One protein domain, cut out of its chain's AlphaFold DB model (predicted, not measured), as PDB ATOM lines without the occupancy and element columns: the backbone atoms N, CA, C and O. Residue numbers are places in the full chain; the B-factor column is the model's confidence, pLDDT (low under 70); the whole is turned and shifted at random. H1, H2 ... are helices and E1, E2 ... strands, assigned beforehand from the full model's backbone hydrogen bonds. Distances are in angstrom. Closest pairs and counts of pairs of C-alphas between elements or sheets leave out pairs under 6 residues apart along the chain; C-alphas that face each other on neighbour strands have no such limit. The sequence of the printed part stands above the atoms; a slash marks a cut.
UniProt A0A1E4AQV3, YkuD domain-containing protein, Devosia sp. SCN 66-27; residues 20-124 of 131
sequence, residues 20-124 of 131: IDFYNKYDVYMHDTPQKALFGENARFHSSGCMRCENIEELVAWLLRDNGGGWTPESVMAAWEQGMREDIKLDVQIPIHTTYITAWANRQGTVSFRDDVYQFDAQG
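This is residues 20 to 124 of the 131 residues of the protein "YkuD domain-containing protein" of Devosia sp. SCN 66-27 (UniProt A0A1E4AQV3). Little regular structure: a loose body of loops holds helices H2 and H3, and the long stretch 82 to 102 leads to a small antiparallel hairpin, E2 and E3, at the far end. The 105 printed residues, with under half in named elements, run E1 H1 H2 H3 E2 E3, mixed class. The radius of gyration of the C-alphas is 17.1 A, the spans 48 by 32 by 28 A.

E2, residues 103 to 105, and E3, residues 111 to 113, are an antiparallel hairpin; N 104 and O 112 are 3.0 A apart, within hydrogen-bond range. H2, residues 56 to 63, touches H3, residues 73 to 81, at a steep tilt of 61 degrees, opposite ways; the closest C-alphas, of Glu 57 and Pro 73, are 5.0 A apart. E1, residues 29 to 31, pairs with no named strand. H1, residues 36 to 40, touches no helix. Every O i to N i+4 pair is within hydrogen-bond range in H2 and H3, 0 of 1 in H1, where 2 of 2 O i to N i+3 pairs are.

From first to last C-alpha H3 is 12.4 A and H2 10.2 A. E1 begins at C-alpha 29 (189.606, 181.996, 207.876); E3 ends at C-alpha 113 (162.964, 180.312, 206.028).

The farthest C-alphas, of Gln 82 and Gly 124, are 49.5 A apart. The printed part has no cut. Links H1 to H2 and H3 to E2 are long. The pLDDT is under 70 at residues 25 to 28, 33 to 50, 84 and 117 to 124.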
ATOM      1  N   ILE A  20     192.299 176.995 208.888       83.75
ATOM      2  CA  ILE A  20     192.198 176.694 207.462       83.75
ATOM      3  C   ILE A  20     192.132 178.023 206.717       83.75
ATOM      4  O   ILE A  20     191.114 178.728 206.726       83.75
ATOM      5  N   ASP A  21     193.251 178.362 206.089       83.00
ATOM      6  CA  ASP A  21     193.382 179.548 205.258       83.00
ATOM      7  C   ASP A  21     192.832 179.299 203.852       83.00
ATOM      8  O   ASP A  21     193.023 178.239 203.256       83.00
ATOM      9  N   PHE A  22     192.162 180.310 203.307       81.94
ATOM     10  CA  PHE A  22     191.652 180.293 201.943       81.94
ATOM     11  C   PHE A  22     191.761 181.670 201.305       81.94
ATOM     12  O   PHE A  22     191.773 182.690 201.995       81.94
ATOM     13  N   TYR A  23     191.828 181.711 199.975       77.00
ATOM     14  CA  TYR A  23     191.933 182.969 199.246       77.00
ATOM     15  C   TYR A  23     190.700 183.836 199.496       77.00
ATOM     16  O   TYR A  23     189.589 183.499 199.099       77.00
ATOM     17  N   ASN A  24     190.902 184.975 200.147       73.50
ATOM     18  CA  ASN A  24     189.909 186.028 200.256       73.50
ATOM     19  C   ASN A  24     190.610 187.379 200.424       73.50
ATOM     20  O   ASN A  24     191.747 187.462 200.879       73.50
ATOM     21  N   LYS A  25     189.916 188.455 200.055       61.88
ATOM     22  CA  LYS A  25     190.395 189.840 200.217       61.88
ATOM     23  C   LYS A  25     190.241 190.380 201.649       61.88
ATOM     24  O   LYS A  25     190.380 191.583 201.850       61.88
ATOM     25  N   TYR A  26     189.873 189.529 202.606       60.72
ATOM     26  CA  TYR A  26     189.286 189.927 203.880       60.72
ATOM     27  C   TYR A  26     189.928 189.301 205.128       60.72
ATOM     28  O   TYR A  26     189.251 189.286 206.129       60.72
ATOM     29  N   ASP A  27     191.160 188.794 205.177       62.62
ATOM     30  CA  ASP A  27     191.735 188.190 206.410       62.62
ATOM     31  C   ASP A  27     190.787 187.215 207.174       62.62
ATOM     32  O   ASP A  27     190.917 187.011 208.384       62.62
ATOM     33  N   VAL A  28     189.818 186.604 206.475       69.94
ATOM     34  CA  VAL A  28     188.855 185.649 207.043       69.94
ATOM     35  C   VAL A  28     189.429 184.245 206.915       69.94
ATOM     36  O   VAL A  28     190.069 183.916 205.921       69.94
ATOM     37  N   TYR A  29     189.183 183.393 207.901       76.56
ATOM     38  CA  TYR A  29     189.606 181.996 207.876       76.56
ATOM     39  C   TYR A  29     188.573 181.108 208.571       76.56
ATOM     40  O   TYR A  29     187.730 181.581 209.345       76.56
ATOM     41  N   MET A  30     188.624 179.813 208.260       79.69
ATOM     42  CA  MET A  30     187.897 178.798 209.017       79.69
ATOM     43  C   MET A  30     188.790 178.338 210.166       79.69
ATOM     44  O   MET A  30     189.997 178.180 209.980       79.69
ATOM     45  N   HIS A  31     188.232 178.159 211.357       79.75
ATOM     46  CA  HIS A  31     189.016 177.711 212.504       79.75
ATOM     47  C   HIS A  31     188.214 176.844 213.466       79.75
ATOM     48  O   HIS A  31     186.979 176.849 213.474       79.75
ATOM     49  N   ASP A  32     188.960 176.107 214.280       71.75
ATOM     50  CA  ASP A  32     188.432 175.312 215.378       71.75
ATOM     51  C   ASP A  32     187.939 176.213 216.523       71.75
ATOM     52  O   ASP A  32     188.390 177.349 216.701       71.75
ATOM     53  N   THR A  33     187.018 175.710 217.338       61.84
ATOM     54  CA  THR A  33     186.636 176.345 218.596       61.84
ATOM     55  C   THR A  33     186.600 175.303 219.713       61.84
ATOM     56  O   THR A  33     185.820 174.353 219.640       61.84
ATOM     57  N   PRO A  34     187.347 175.504 220.816       53.31
ATOM     58  CA  PRO A  34     187.269 174.600 221.964       53.31
ATOM     59  C   PRO A  34     185.885 174.641 222.640       53.31
ATOM     60  O   PRO A  34     185.509 173.741 223.390       53.31
ATOM     61  N   GLN A  35     185.076 175.670 222.359       53.84
ATOM     62  CA  GLN A  35     183.715 175.807 222.874       53.84
ATOM     63  C   GLN A  35     182.687 175.182 221.919       53.84
ATOM     64  O   GLN A  35     181.956 175.897 221.229       53.84
ATOM     65  N   LYS A  36     182.580 173.844 221.920       55.66
ATOM     66  CA  LYS A  36     181.535 173.111 221.169       55.66
ATOM     67  C   LYS A  36     180.104 173.503 221.589       55.66
ATOM     68  O   LYS A  36     179.174 173.415 220.795       55.66
ATOM     69  N   ALA A  37     179.931 174.025 222.808       53.44
ATOM     70  CA  ALA A  37     178.646 174.511 223.323       53.44
ATOM     71  C   ALA A  37     178.028 175.660 222.494       53.44
ATOM     72  O   ALA A  37     176.811 175.824 222.500       53.44
ATOM     73  N   LEU A  38     178.835 176.415 221.736       52.78
ATOM     74  CA  LEU A  38     178.362 177.526 220.898       52.78
ATOM     75  C   LEU A  38     177.604 177.068 219.640       52.78
ATOM     76  O   LEU A  38     176.883 177.862 219.036       52.78
ATOM     77  N   PHE A  39     177.725 175.799 219.236       54.84
ATOM     78  CA  PHE A  39     176.957 175.269 218.103       54.84
ATOM     79  C   PHE A  39     175.486 175.012 218.457       54.84
ATOM     80  O   PHE A  39     174.645 174.972 217.556       54.84
ATOM     81  N   GLY A  40     175.156 174.930 219.752       42.56
ATOM     82  CA  GLY A  40     173.791 174.772 220.256       42.56
ATOM     83  C   GLY A  40     172.953 176.056 220.279       42.56
ATOM     84  O   GLY A  40     171.757 175.989 220.559       42.56
ATOM     85  N   GLU A  41     173.535 177.222 219.987       46.62
ATOM     86  CA  GLU A  41     172.797 178.486 219.978       46.62
ATOM     87  C   GLU A  41     172.076 178.712 218.639       46.62
ATOM     88  O   GLU A  41     172.638 178.518 217.560       46.62
ATOM     89  N   ASN A  42     170.813 179.152 218.699       39.84
ATOM     90  CA  ASN A  42     170.000 179.468 217.514       39.84
ATOM     91  C   ASN A  42     170.536 180.675 216.720       39.84
ATOM     92  O   ASN A  42     170.250 180.802 215.531       39.84
ATOM     93  N   ALA A  43     171.329 181.543 217.353       45.38
ATOM     94  CA  ALA A  43     171.953 182.707 216.735       45.38
ATOM     95  C   ALA A  43     173.481 182.573 216.811       45.38
ATOM     96  O   ALA A  43     174.105 182.910 217.809       45.38
ATOM     97  N   ARG A  44     174.103 182.098 215.728       57.62
ATOM     98  CA  ARG A  44     175.559 181.866 215.651       57.62
ATOM     99  C   ARG A  44     176.319 183.038 215.022       57.62
ATOM    100  O   ARG A  44     177.290 182.839 214.300       57.62
ATOM    101  N   PHE A  45     175.880 184.269 215.284       53.81
ATOM    102  CA  PHE A  45     176.404 185.494 214.654       53.81
ATOM    103  C   PHE A  45     177.494 186.198 215.484       53.81
ATOM    104  O   PHE A  45     177.672 187.408 215.399       53.81
ATOM    105  N   HIS A  46     178.234 185.454 216.310       49.06
ATOM    106  CA  HIS A  46     179.171 186.019 217.291       49.06
ATOM    107  C   HIS A  46     180.638 186.080 216.829       49.06
ATOM    108  O   HIS A  46     181.545 186.031 217.660       49.06
ATOM    109  N   SER A  47     180.916 186.194 215.527       51.44
ATOM    110  CA  SER A  47     182.290 186.349 215.030       51.44
ATOM    111  C   SER A  47     182.440 187.573 214.133       51.44
ATOM    112  O   SER A  47     181.556 187.922 213.358       51.44
ATOM    113  N   SER A  48     183.602 188.222 214.204       49.25
ATOM    114  CA  SER A  48     183.984 189.360 213.355       49.25
ATOM    115  C   SER A  48     184.226 188.975 211.879       49.25
ATOM    116  O   SER A  48     184.912 189.703 211.172       49.25
ATOM    117  N   GLY A  49     183.707 187.826 211.424       55.69
ATOM    118  CA  GLY A  49     183.838 187.301 210.060       55.69
ATOM    119  C   GLY A  49     184.414 185.884 209.971       55.69
ATOM    120  O   GLY A  49     184.124 185.179 209.012       55.69
ATOM    121  N   CYS A  50     185.184 185.430 210.967       64.38
ATOM    122  CA  CYS A  50     185.771 184.082 210.972       64.38
ATOM    123  C   CYS A  50     184.706 182.988 211.146       64.38
ATOM    124  O   CYS A  50     183.768 183.138 211.935       64.38
ATOM    125  N   MET A  51     184.859 181.882 210.421       70.19
ATOM    126  CA  MET A  51     183.899 180.776 210.420       70.19
ATOM    127  C   MET A  51     184.375 179.672 211.365       70.19
ATOM    128  O   MET A  51     185.408 179.051 211.130       70.19
ATOM    129  N   ARG A  52     183.621 179.428 212.441       79.25
ATOM    130  CA  ARG A  52     183.877 178.300 213.345       79.25
ATOM    131  C   ARG A  52     183.300 177.027 212.739       79.25
ATOM    132  O   ARG A  52     182.119 177.009 212.390       79.25
ATOM    133  N   CYS A  53     184.110 175.978 212.646       74.50
ATOM    134  CA  CYS A  53     183.687 174.678 212.130       74.50
ATOM    135  C   CYS A  53     183.531 173.679 213.278       74.50
ATOM    136  O   CYS A  53     184.442 173.508 214.082       74.50
ATOM    137  N   GLU A  54     182.370 173.031 213.355       78.00
ATOM    138  CA  GLU A  54     182.187 171.852 214.204       78.00
ATOM    139  C   GLU A  54     182.852 170.643 213.526       78.00
ATOM    140  O   GLU A  54     182.869 170.568 212.296       78.00
ATOM    141  N   ASN A  55     183.411 169.729 214.325       79.75
ATOM    142  CA  ASN A  55     184.138 168.535 213.869       79.75
ATOM    143  C   ASN A  55     185.236 168.849 212.836       79.75
ATOM    144  O   ASN A  55     185.332 168.236 211.769       79.75
ATOM    145  N   ILE A  56     186.071 169.845 213.135       84.50
ATOM    146  CA  ILE A  56     187.129 170.291 212.225       84.50
ATOM    147  C   ILE A  56     188.171 169.202 211.938       84.50
ATOM    148  O   ILE A  56     188.772 169.216 210.870       84.50
ATOM    149  N   GLU A  57     188.342 168.223 212.825       86.06
ATOM    150  CA  GLU A  57     189.170 167.034 212.614       86.06
ATOM    151  C   GLU A  57     188.723 166.230 211.386       86.06
ATOM    152  O   GLU A  57     189.557 165.796 210.588       86.06
ATOM    153  N   GLU A  58     187.410 166.101 211.176       88.06
ATOM    154  CA  GLU A  58     186.841 165.422 210.012       88.06
ATOM    155  C   GLU A  58     187.046 166.252 208.745       88.06
ATOM    156  O   GLU A  58     187.431 165.718 207.702       88.06
ATOM    157  N   LEU A  59     186.839 167.571 208.838       88.31
ATOM    158  CA  LEU A  59     187.062 168.483 207.720       88.31
ATOM    159  C   LEU A  59     188.533 168.484 207.287       88.31
ATOM    160  O   LEU A  59     188.815 168.382 206.097       88.31
ATOM    161  N   VAL A  60     189.473 168.565 208.227       88.88
ATOM    162  CA  VAL A  60     190.916 168.563 207.947       88.88
ATOM    163  C   VAL A  60     191.343 167.237 207.327       88.88
ATOM    164  O   VAL A  60     192.018 167.248 206.298       88.88
ATOM    165  N   ALA A  61     190.901 166.102 207.878       90.31
ATOM    166  CA  ALA A  61     191.176 164.795 207.286       90.31
ATOM    167  C   ALA A  61     190.635 164.700 205.847       90.31
ATOM    168  O   ALA A  61     191.326 164.230 204.944       90.31
ATOM    169  N   TRP A  62     189.427 165.217 205.605       91.00
ATOM    170  CA  TRP A  62     188.825 165.251 204.273       91.00
ATOM    171  C   TRP A  62     189.577 166.163 203.295       91.00
ATOM    172  O   TRP A  62     189.779 165.771 202.146       91.00
ATOM    173  N   LEU A  63     190.009 167.350 203.736       90.00
ATOM    174  CA  LEU A  63     190.806 168.279 202.927       90.00
ATOM    175  C   LEU A  63     192.154 167.655 202.536       90.00
ATOM    176  O   LEU A  63     192.602 167.824 201.406       90.00
ATOM    177  N   LEU A  64     192.776 166.912 203.453       90.19
ATOM    178  CA  LEU A  64     194.093 166.298 203.277       90.19
ATOM    179  C   LEU A  64     194.061 164.900 202.645       90.19
ATOM    180  O   LEU A  64     195.113 164.286 202.461       90.19
ATOM    181  N   ARG A  65     192.887 164.370 202.287       89.50
ATOM    182  CA  ARG A  65     192.758 163.000 201.756       89.50
ATOM    183  C   ARG A  65     193.619 162.749 200.509       89.50
ATOM    184  O   ARG A  65     194.105 161.641 200.312       89.50
ATOM    185  N   ASP A  66     193.815 163.787 199.694       88.44
ATOM    186  CA  ASP A  66     194.534 163.722 198.421       88.44
ATOM    187  C   ASP A  66     196.021 164.115 198.574       88.44
ATOM    188  O   ASP A  66     196.776 164.032 197.610       88.44
ATOM    189  N   ASN A  67     196.473 164.461 199.791       88.00
ATOM    190  CA  ASN A  67     197.852 164.872 200.107       88.00
ATOM    191  C   ASN A  67     198.835 163.695 200.315       88.00
ATOM    192  O   ASN A  67     199.914 163.858 200.884       88.00
ATOM    193  N   GLY A  68     198.449 162.471 199.941       78.31
ATOM    194  CA  GLY A  68     199.321 161.287 199.985       78.31
ATOM    195  C   GLY A  68     199.687 160.749 201.381       78.31
ATOM    196  O   GLY A  68     200.477 159.812 201.465       78.31
ATOM    197  N   GLY A  69     199.122 161.302 202.462       75.44
ATOM    198  CA  GLY A  69     199.484 160.972 203.852       75.44
ATOM    199  C   GLY A  69     198.565 159.988 204.587       75.44
ATOM    200  O   GLY A  69     198.880 159.598 205.706       75.44
ATOM    201  N   GLY A  70     197.436 159.581 203.995       83.56
ATOM    202  CA  GLY A  70     196.469 158.706 204.677       83.56
ATOM    203  C   GLY A  70     195.820 159.359 205.903       83.56
ATOM    204  O   GLY A  70     195.558 158.681 206.891       83.56
ATOM    205  N   TRP A  71     195.592 160.672 205.842       88.50
ATOM    206  CA  TRP A  71     195.032 161.455 206.939       88.50
ATOM    207  C   TRP A  71     193.635 160.964 207.331       88.50
ATOM    208  O   TRP A  71     192.702 160.982 206.528       88.50
ATOM    209  N   THR A  72     193.496 160.550 208.587       90.25
ATOM    210  CA  THR A  72     192.219 160.240 209.246       90.25
ATOM    211  C   THR A  72     191.961 161.220 210.393       90.25
ATOM    212  O   THR A  72     192.922 161.812 210.900       90.25
ATOM    213  N   PRO A  73     190.707 161.385 210.854       89.12
ATOM    214  CA  PRO A  73     190.407 162.233 212.009       89.12
ATOM    215  C   PRO A  73     191.260 161.882 213.238       89.12
ATOM    216  O   PRO A  73     191.752 162.769 213.927       89.12
ATOM    217  N   GLU A  74     191.530 160.595 213.472       89.31
ATOM    218  CA  GLU A  74     192.365 160.123 214.582       89.31
ATOM    219  C   GLU A  74     193.823 160.560 214.429       89.31
ATOM    220  O   GLU A  74     194.435 161.003 215.399       89.31
ATOM    221  N   SER A  75     194.378 160.479 213.216       88.06
ATOM    222  CA  SER A  75     195.745 160.947 212.947       88.06
ATOM    223  C   SER A  75     195.881 162.465 213.111       88.06
ATOM    224  O   SER A  75     196.901 162.941 213.608       88.06
ATOM    225  N   VAL A  76     194.833 163.217 212.758       86.69
ATOM    226  CA  VAL A  76     194.775 164.674 212.924       86.69
ATOM    227  C   VAL A  76     194.737 165.032 214.409       86.69
ATOM    228  O   VAL A  76     195.538 165.848 214.861       86.69
ATOM    229  N   MET A  77     193.880 164.369 215.191       84.88
ATOM    230  CA  MET A  77     193.831 164.558 216.644       84.88
ATOM    231  C   MET A  77     195.164 164.195 217.311       84.88
ATOM    232  O   MET A  77     195.663 164.958 218.134       84.88
ATOM    233  N   ALA A  78     195.789 163.082 216.911       84.62
ATOM    234  CA  ALA A  78     197.088 162.676 217.444       84.62
ATOM    235  C   ALA A  78     198.194 163.706 217.143       84.62
ATOM    236  O   ALA A  78     199.035 163.976 218.000       84.62
ATOM    237  N   ALA A  79     198.188 164.314 215.951       83.06
ATOM    238  CA  ALA A  79     199.123 165.384 215.602       83.06
ATOM    239  C   ALA A  79     198.921 166.632 216.482       83.06
ATOM    240  O   ALA A  79     199.893 167.254 216.920       83.06
ATOM    241  N   TRP A  80     197.668 166.969 216.800       82.12
ATOM    242  CA  TRP A  80     197.342 168.075 217.701       82.12
ATOM    243  C   TRP A  80     197.767 167.818 219.147       82.12
ATOM    244  O   TRP A  80     198.306 168.723 219.785       82.12
ATOM    245  N   GLU A  81     197.579 166.600 219.659       80.44
ATOM    246  CA  GLU A  81     198.024 166.202 221.002       80.44
ATOM    247  C   GLU A  81     199.549 166.269 221.155       80.44
ATOM    248  O   GLU A  81     200.059 166.604 222.225       80.44
ATOM    249  N   GLN A  82     200.287 166.012 220.072       78.25
ATOM    250  CA  GLN A  82     201.746 166.135 220.039       78.25
ATOM    251  C   GLN A  82     202.227 167.596 220.024       78.25
ATOM    252  O   GLN A  82     203.430 167.845 220.113       78.25
ATOM    253  N   GLY A  83     201.315 168.571 219.918       70.94
ATOM    254  CA  GLY A  83     201.641 169.997 219.881       70.94
ATOM    255  C   GLY A  83     202.451 170.404 218.649       70.94
ATOM    256  O   GLY A  83     203.089 171.460 218.649       70.94
ATOM    257  N   MET A  84     202.462 169.571 217.604       63.50
ATOM    258  CA  MET A  84     203.203 169.864 216.387       63.50
ATOM    259  C   MET A  84     202.469 170.935 215.596       63.50
ATOM    260  O   MET A  84     201.318 170.776 215.194       63.50
ATOM    261  N   ARG A  85     203.158 172.050 215.362       73.62
ATOM    262  CA  ARG A  85     202.702 173.040 214.399       73.62
ATOM    263  C   ARG A  85     203.196 172.635 213.017       73.62
ATOM    264  O   ARG A  85     204.373 172.818 212.713       73.62
ATOM    265  N   GLU A  86     202.281 172.155 212.189       75.81
ATOM    266  CA  GLU A  86     202.539 171.865 210.783       75.81
ATOM    267  C   GLU A  86     201.737 172.808 209.888       75.81
ATOM    268  O   GLU A  86     200.522 172.941 210.028       75.81
ATOM    269  N   ASP A  87     202.428 173.455 208.953       83.81
ATOM    270  CA  ASP A  87     201.798 174.253 207.908       83.81
ATOM    271  C   ASP A  87     201.700 173.366 206.647       83.81
ATOM    272  O   ASP A  87     202.686 173.179 205.929       83.81
ATOM    273  N   ILE A  88     200.525 172.777 206.394       85.75
ATOM    274  CA  ILE A  88     200.306 171.832 205.285       85.75
ATOM    275  C   ILE A  88     199.620 172.539 204.111       85.75
ATOM    276  O   ILE A  88     198.532 173.097 204.247       85.75
ATOM    277  N   LYS A  89     200.239 172.489 202.926       88.81
ATOM    278  CA  LYS A  89     199.627 172.976 201.681       88.81
ATOM    279  C   LYS A  89     198.819 171.859 201.022       88.81
ATOM    280  O   LYS A  89     199.348 170.774 200.822       88.81
ATOM    281  N   LEU A  90     197.571 172.136 200.639       89.12
ATOM    282  CA  LEU A  90     196.741 171.170 199.913       89.12
ATOM    283  C   LEU A  90     197.284 170.913 198.502       89.12
ATOM    284  O   LEU A  90     197.491 171.867 197.738       89.12
ATOM    285  N   ASP A  91     197.443 169.634 198.153       89.38
ATOM    286  CA  ASP A  91     197.850 169.199 196.811       89.38
ATOM    287  C   ASP A  91     196.742 169.477 195.791       89.38
ATOM    288  O   ASP A  91     196.998 169.922 194.670       89.38
ATOM    289  N   VAL A  92     195.490 169.298 196.219       87.31
ATOM    290  CA  VAL A  92     194.295 169.650 195.455       87.31
ATOM    291  C   VAL A  92     193.647 170.877 196.086       87.31
ATOM    292  O   VAL A  92     193.222 170.861 197.237       87.31
ATOM    293  N   GLN A  93     193.560 171.966 195.324       86.62
ATOM    294  CA  GLN A  93     192.895 173.187 195.774       86.62
ATOM    295  C   GLN A  93     191.375 172.996 195.735       86.62
ATOM    296  O   GLN A  93     190.815 172.648 194.694       86.62
ATOM    297  N   ILE A  94     190.710 173.244 196.862       86.12
ATOM    298  CA  ILE A  94     189.266 173.054 197.011       86.12
ATOM    299  C   ILE A  94     188.591 174.433 197.008       86.12
ATOM    300  O   ILE A  94     188.934 175.269 197.846       86.12
ATOM    301  N   PRO A  95     187.663 174.710 196.071       85.50
ATOM    302  CA  PRO A  95     186.984 175.997 196.016       85.50
ATOM    303  C   PRO A  95     186.036 176.164 197.208       85.50
ATOM    304  O   PRO A  95     185.330 175.229 197.593       85.50
ATOM    305  N   ILE A  96     185.992 177.375 197.762       82.38
ATOM    306  CA  ILE A  96     185.080 177.744 198.846       82.38
ATOM    307  C   ILE A  96     184.068 178.746 198.308       82.38
ATOM    308  O   ILE A  96     184.431 179.782 197.756       82.38
ATOM    309  N   HIS A  97     182.788 178.437 198.505       78.81
ATOM    310  CA  HIS A  97     181.678 179.308 198.142       78.81
ATOM    311  C   HIS A  97     180.877 179.657 199.394       78.81
ATOM    312  O   HIS A  97     180.212 178.803 199.977       78.81
ATOM    313  N   THR A  98     180.929 180.925 199.795       74.56
ATOM    314  CA  THR A  98     180.126 181.455 200.898       74.56
ATOM    315  C   THR A  98     178.911 182.171 200.321       74.56
ATOM    316  O   THR A  98     179.050 183.067 199.493       74.56
ATOM    317  N   THR A  99     177.715 181.771 200.745       71.38
ATOM    318  CA  THR A  99     176.450 182.366 200.298       71.38
ATOM    319  C   THR A  99     175.569 182.713 201.492       71.38
ATOM    320  O   THR A  99     175.739 182.152 202.576       71.38
ATOM    321  N   TYR A 100     174.634 183.638 201.295       73.88
ATOM    322  CA  TYR A 100     173.664 184.047 202.303       73.88
ATOM    323  C   TYR A 100     172.257 183.766 201.780       73.88
ATOM    324  O   TYR A 100     171.735 184.505 200.956       73.88
ATOM    325  N   ILE A 101     171.664 182.655 202.214       74.44
ATOM    326  CA  ILE A 101     170.351 182.209 201.739       74.44
ATOM    327  C   ILE A 101     169.394 182.181 202.927       74.44
ATOM    328  O   ILE A 101     169.543 181.367 203.838       74.44
ATOM    329  N   THR A 102     168.398 183.058 202.899       75.75
ATOM    330  CA  THR A 102     167.354 183.201 203.926       75.75
ATOM    331  C   THR A 102     166.110 182.368 203.628       75.75
ATOM    332  O   THR A 102     165.333 182.078 204.535       75.75
ATOM    333  N   ALA A 103     165.936 181.907 202.386       76.56
ATOM    334  CA  ALA A 103     164.853 181.017 201.981       76.56
ATOM    335  C   ALA A 103     165.354 179.935 201.014       76.56
ATOM    336  O   ALA A 103     165.958 180.243 199.986       76.56
ATOM    337  N   TRP A 104     165.079 178.661 201.304       78.19
ATOM    338  CA  TRP A 104     165.378 177.561 200.380       78.19
ATOM    339  C   TRP A 104     164.285 176.495 200.385       78.19
ATOM    340  O   TRP A 104     163.669 176.208 201.411       78.19
ATOM    341  N   ALA A 105     164.060 175.875 199.227       79.62
ATOM    342  CA  ALA A 105     163.191 174.712 199.099       79.62
ATOM    343  C   ALA A 105     164.021 173.427 199.200       79.62
ATOM    344  O   ALA A 105     165.056 173.290 198.544       79.62
ATOM    345  N   ASN A 106     163.575 172.467 200.008       78.88
ATOM    346  CA  ASN A 106     164.152 171.126 199.986       78.88
ATOM    347  C   ASN A 106     163.672 170.346 198.741       78.88
ATOM    348  O   ASN A 106     162.741 170.755 198.046       78.88
ATOM    349  N   ARG A 107     164.278 169.183 198.463       76.88
ATOM    350  CA  ARG A 107     163.896 168.331 197.314       76.88
ATOM    351  C   ARG A 107     162.440 167.840 197.353       76.88
ATOM    352  O   ARG A 107     161.942 167.381 196.334       76.88
ATOM    353  N   GLN A 108     161.774 167.920 198.505       80.06
ATOM    354  CA  GLN A 108     160.365 167.556 198.681       80.06
ATOM    355  C   GLN A 108     159.413 168.756 198.507       80.06
ATOM    356  O   GLN A 108     158.208 168.607 198.687       80.06
ATOM    357  N   GLY A 109     159.927 169.940 198.153       76.56
ATOM    358  CA  GLY A 109     159.132 171.150 197.930       76.56
ATOM    359  C   GLY A 109     158.752 171.909 199.204       76.56
ATOM    360  O   GLY A 109     158.034 172.903 199.126       76.56
ATOM    361  N   THR A 110     159.228 171.488 200.378       80.06
ATOM    362  CA  THR A 110     159.042 172.255 201.615       80.06
ATOM    363  C   THR A 110     159.999 173.438 201.623       80.06
ATOM    364  O   THR A 110     161.219 173.262 201.569       80.06
ATOM    365  N   VAL A 111     159.441 174.644 201.710       79.69
ATOM    366  CA  VAL A 111     160.215 175.884 201.812       79.69
ATOM    367  C   VAL A 111     160.549 176.147 203.276       79.69
ATOM    368  O   VAL A 111     159.665 176.159 204.131       79.69
ATOM    369  N   SER A 112     161.834 176.330 203.557       77.38
ATOM    370  CA  SER A 112     162.355 176.734 204.859       77.38
ATOM    371  C   SER A 112     162.824 178.178 204.797       77.38
ATOM    372  O   SER A 112     163.457 178.579 203.820       77.38
ATOM    373  N   PHE A 113     162.536 178.928 205.858       76.94
ATOM    374  CA  PHE A 113     162.964 180.312 206.028       76.94
ATOM    375  C   PHE A 113     163.892 180.437 207.245       76.94
ATOM    376  O   PHE A 113     163.813 179.657 208.206       76.94
ATOM    377  N   ARG A 114     164.792 181.413 207.189       75.19
ATOM    378  CA  ARG A 114     165.685 181.841 208.268       75.19
ATOM    379  C   ARG A 114     165.597 183.353 208.407       75.19
ATOM    380  O   ARG A 114     165.276 184.042 207.443       75.19
ATOM    381  N   ASP A 115     165.890 183.840 209.606       72.06
ATOM    382  CA  ASP A 115     165.871 185.270 209.888       72.06
ATOM    383  C   ASP A 115     166.948 185.997 209.071       72.06
ATOM    384  O   ASP A 115     168.113 185.585 209.039       72.06
ATOM    385  N   ASP A 116     166.558 187.103 208.440       70.44
ATOM    386  CA  ASP A 116     167.452 187.993 207.696       70.44
ATOM    387  C   ASP A 116     168.233 188.906 208.656       70.44
ATOM    388  O   ASP A 116     167.959 190.096 208.822       70.44
ATOM    389  N   VAL A 117     169.197 188.316 209.359       69.56
ATOM    390  CA  VAL A 117     170.004 188.993 210.386       69.56
ATOM    391  C   VAL A 117     170.882 190.119 209.819       69.56
ATOM    392  O   VAL A 117     171.225 191.044 210.555       69.56
ATOM    393  N   TYR A 118     171.212 190.086 208.524       65.75
ATOM    394  CA  TYR A 118     171.993 191.146 207.870       65.75
ATOM    395  C   TYR A 118     171.144 192.144 207.073       65.75
ATOM    396  O   TYR A 118     171.698 193.089 206.512       65.75
ATOM    397  N   GLN A 119     169.817 191.983 207.062       68.69
ATOM    398  CA  GLN A 119     168.879 192.839 206.326       68.69
ATOM    399  C   GLN A 119     169.172 192.904 204.814       68.69
ATOM    400  O   GLN A 119     168.928 193.925 204.161       68.69
ATOM    401  N   PHE A 120     169.725 191.829 204.248       68.19
ATOM    402  CA  PHE A 120     170.065 191.752 202.826       68.19
ATOM    403  C   PHE A 120     168.845 191.454 201.949       68.19
ATOM    404  O   PHE A 120     168.817 191.877 200.788       68.19
ATOM    405  N   ASP A 121     167.800 190.839 202.503       65.31
ATOM    406  CA  ASP A 121     166.560 190.564 201.774       65.31
ATOM    407  C   ASP A 121     165.764 191.845 201.547       65.31
ATOM    408  O   ASP A 121     165.190 192.041 200.475       65.31
ATOM    409  N   ALA A 122     165.787 192.770 202.515       60.34
ATOM    410  CA  ALA A 122     165.166 194.089 202.377       60.34
ATOM    411  C   ALA A 122     165.776 194.908 201.223       60.34
ATOM    412  O   ALA A 122     165.115 195.783 200.662       60.34
ATOM    413  N   GLN A 123     167.025 194.613 200.852       58.09
ATOM    414  CA  GLN A 123     167.726 195.246 199.735       58.09
ATOM    415  C   GLN A 123     167.570 194.479 198.409       58.09
ATOM    416  O   GLN A 123     168.043 194.957 197.379       58.09
ATOM    417  N   GLY A 124     166.903 193.315 198.402       53.59
ATOM    418  CA  GLY A 124     166.696 192.505 197.198       53.59
ATOM    419  C   GLY A 124     167.997 192.015 196.552       53.59
ATOM    420  O   GLY A 124     168.046 191.811 195.336       53.59
TER     421      GLY A 124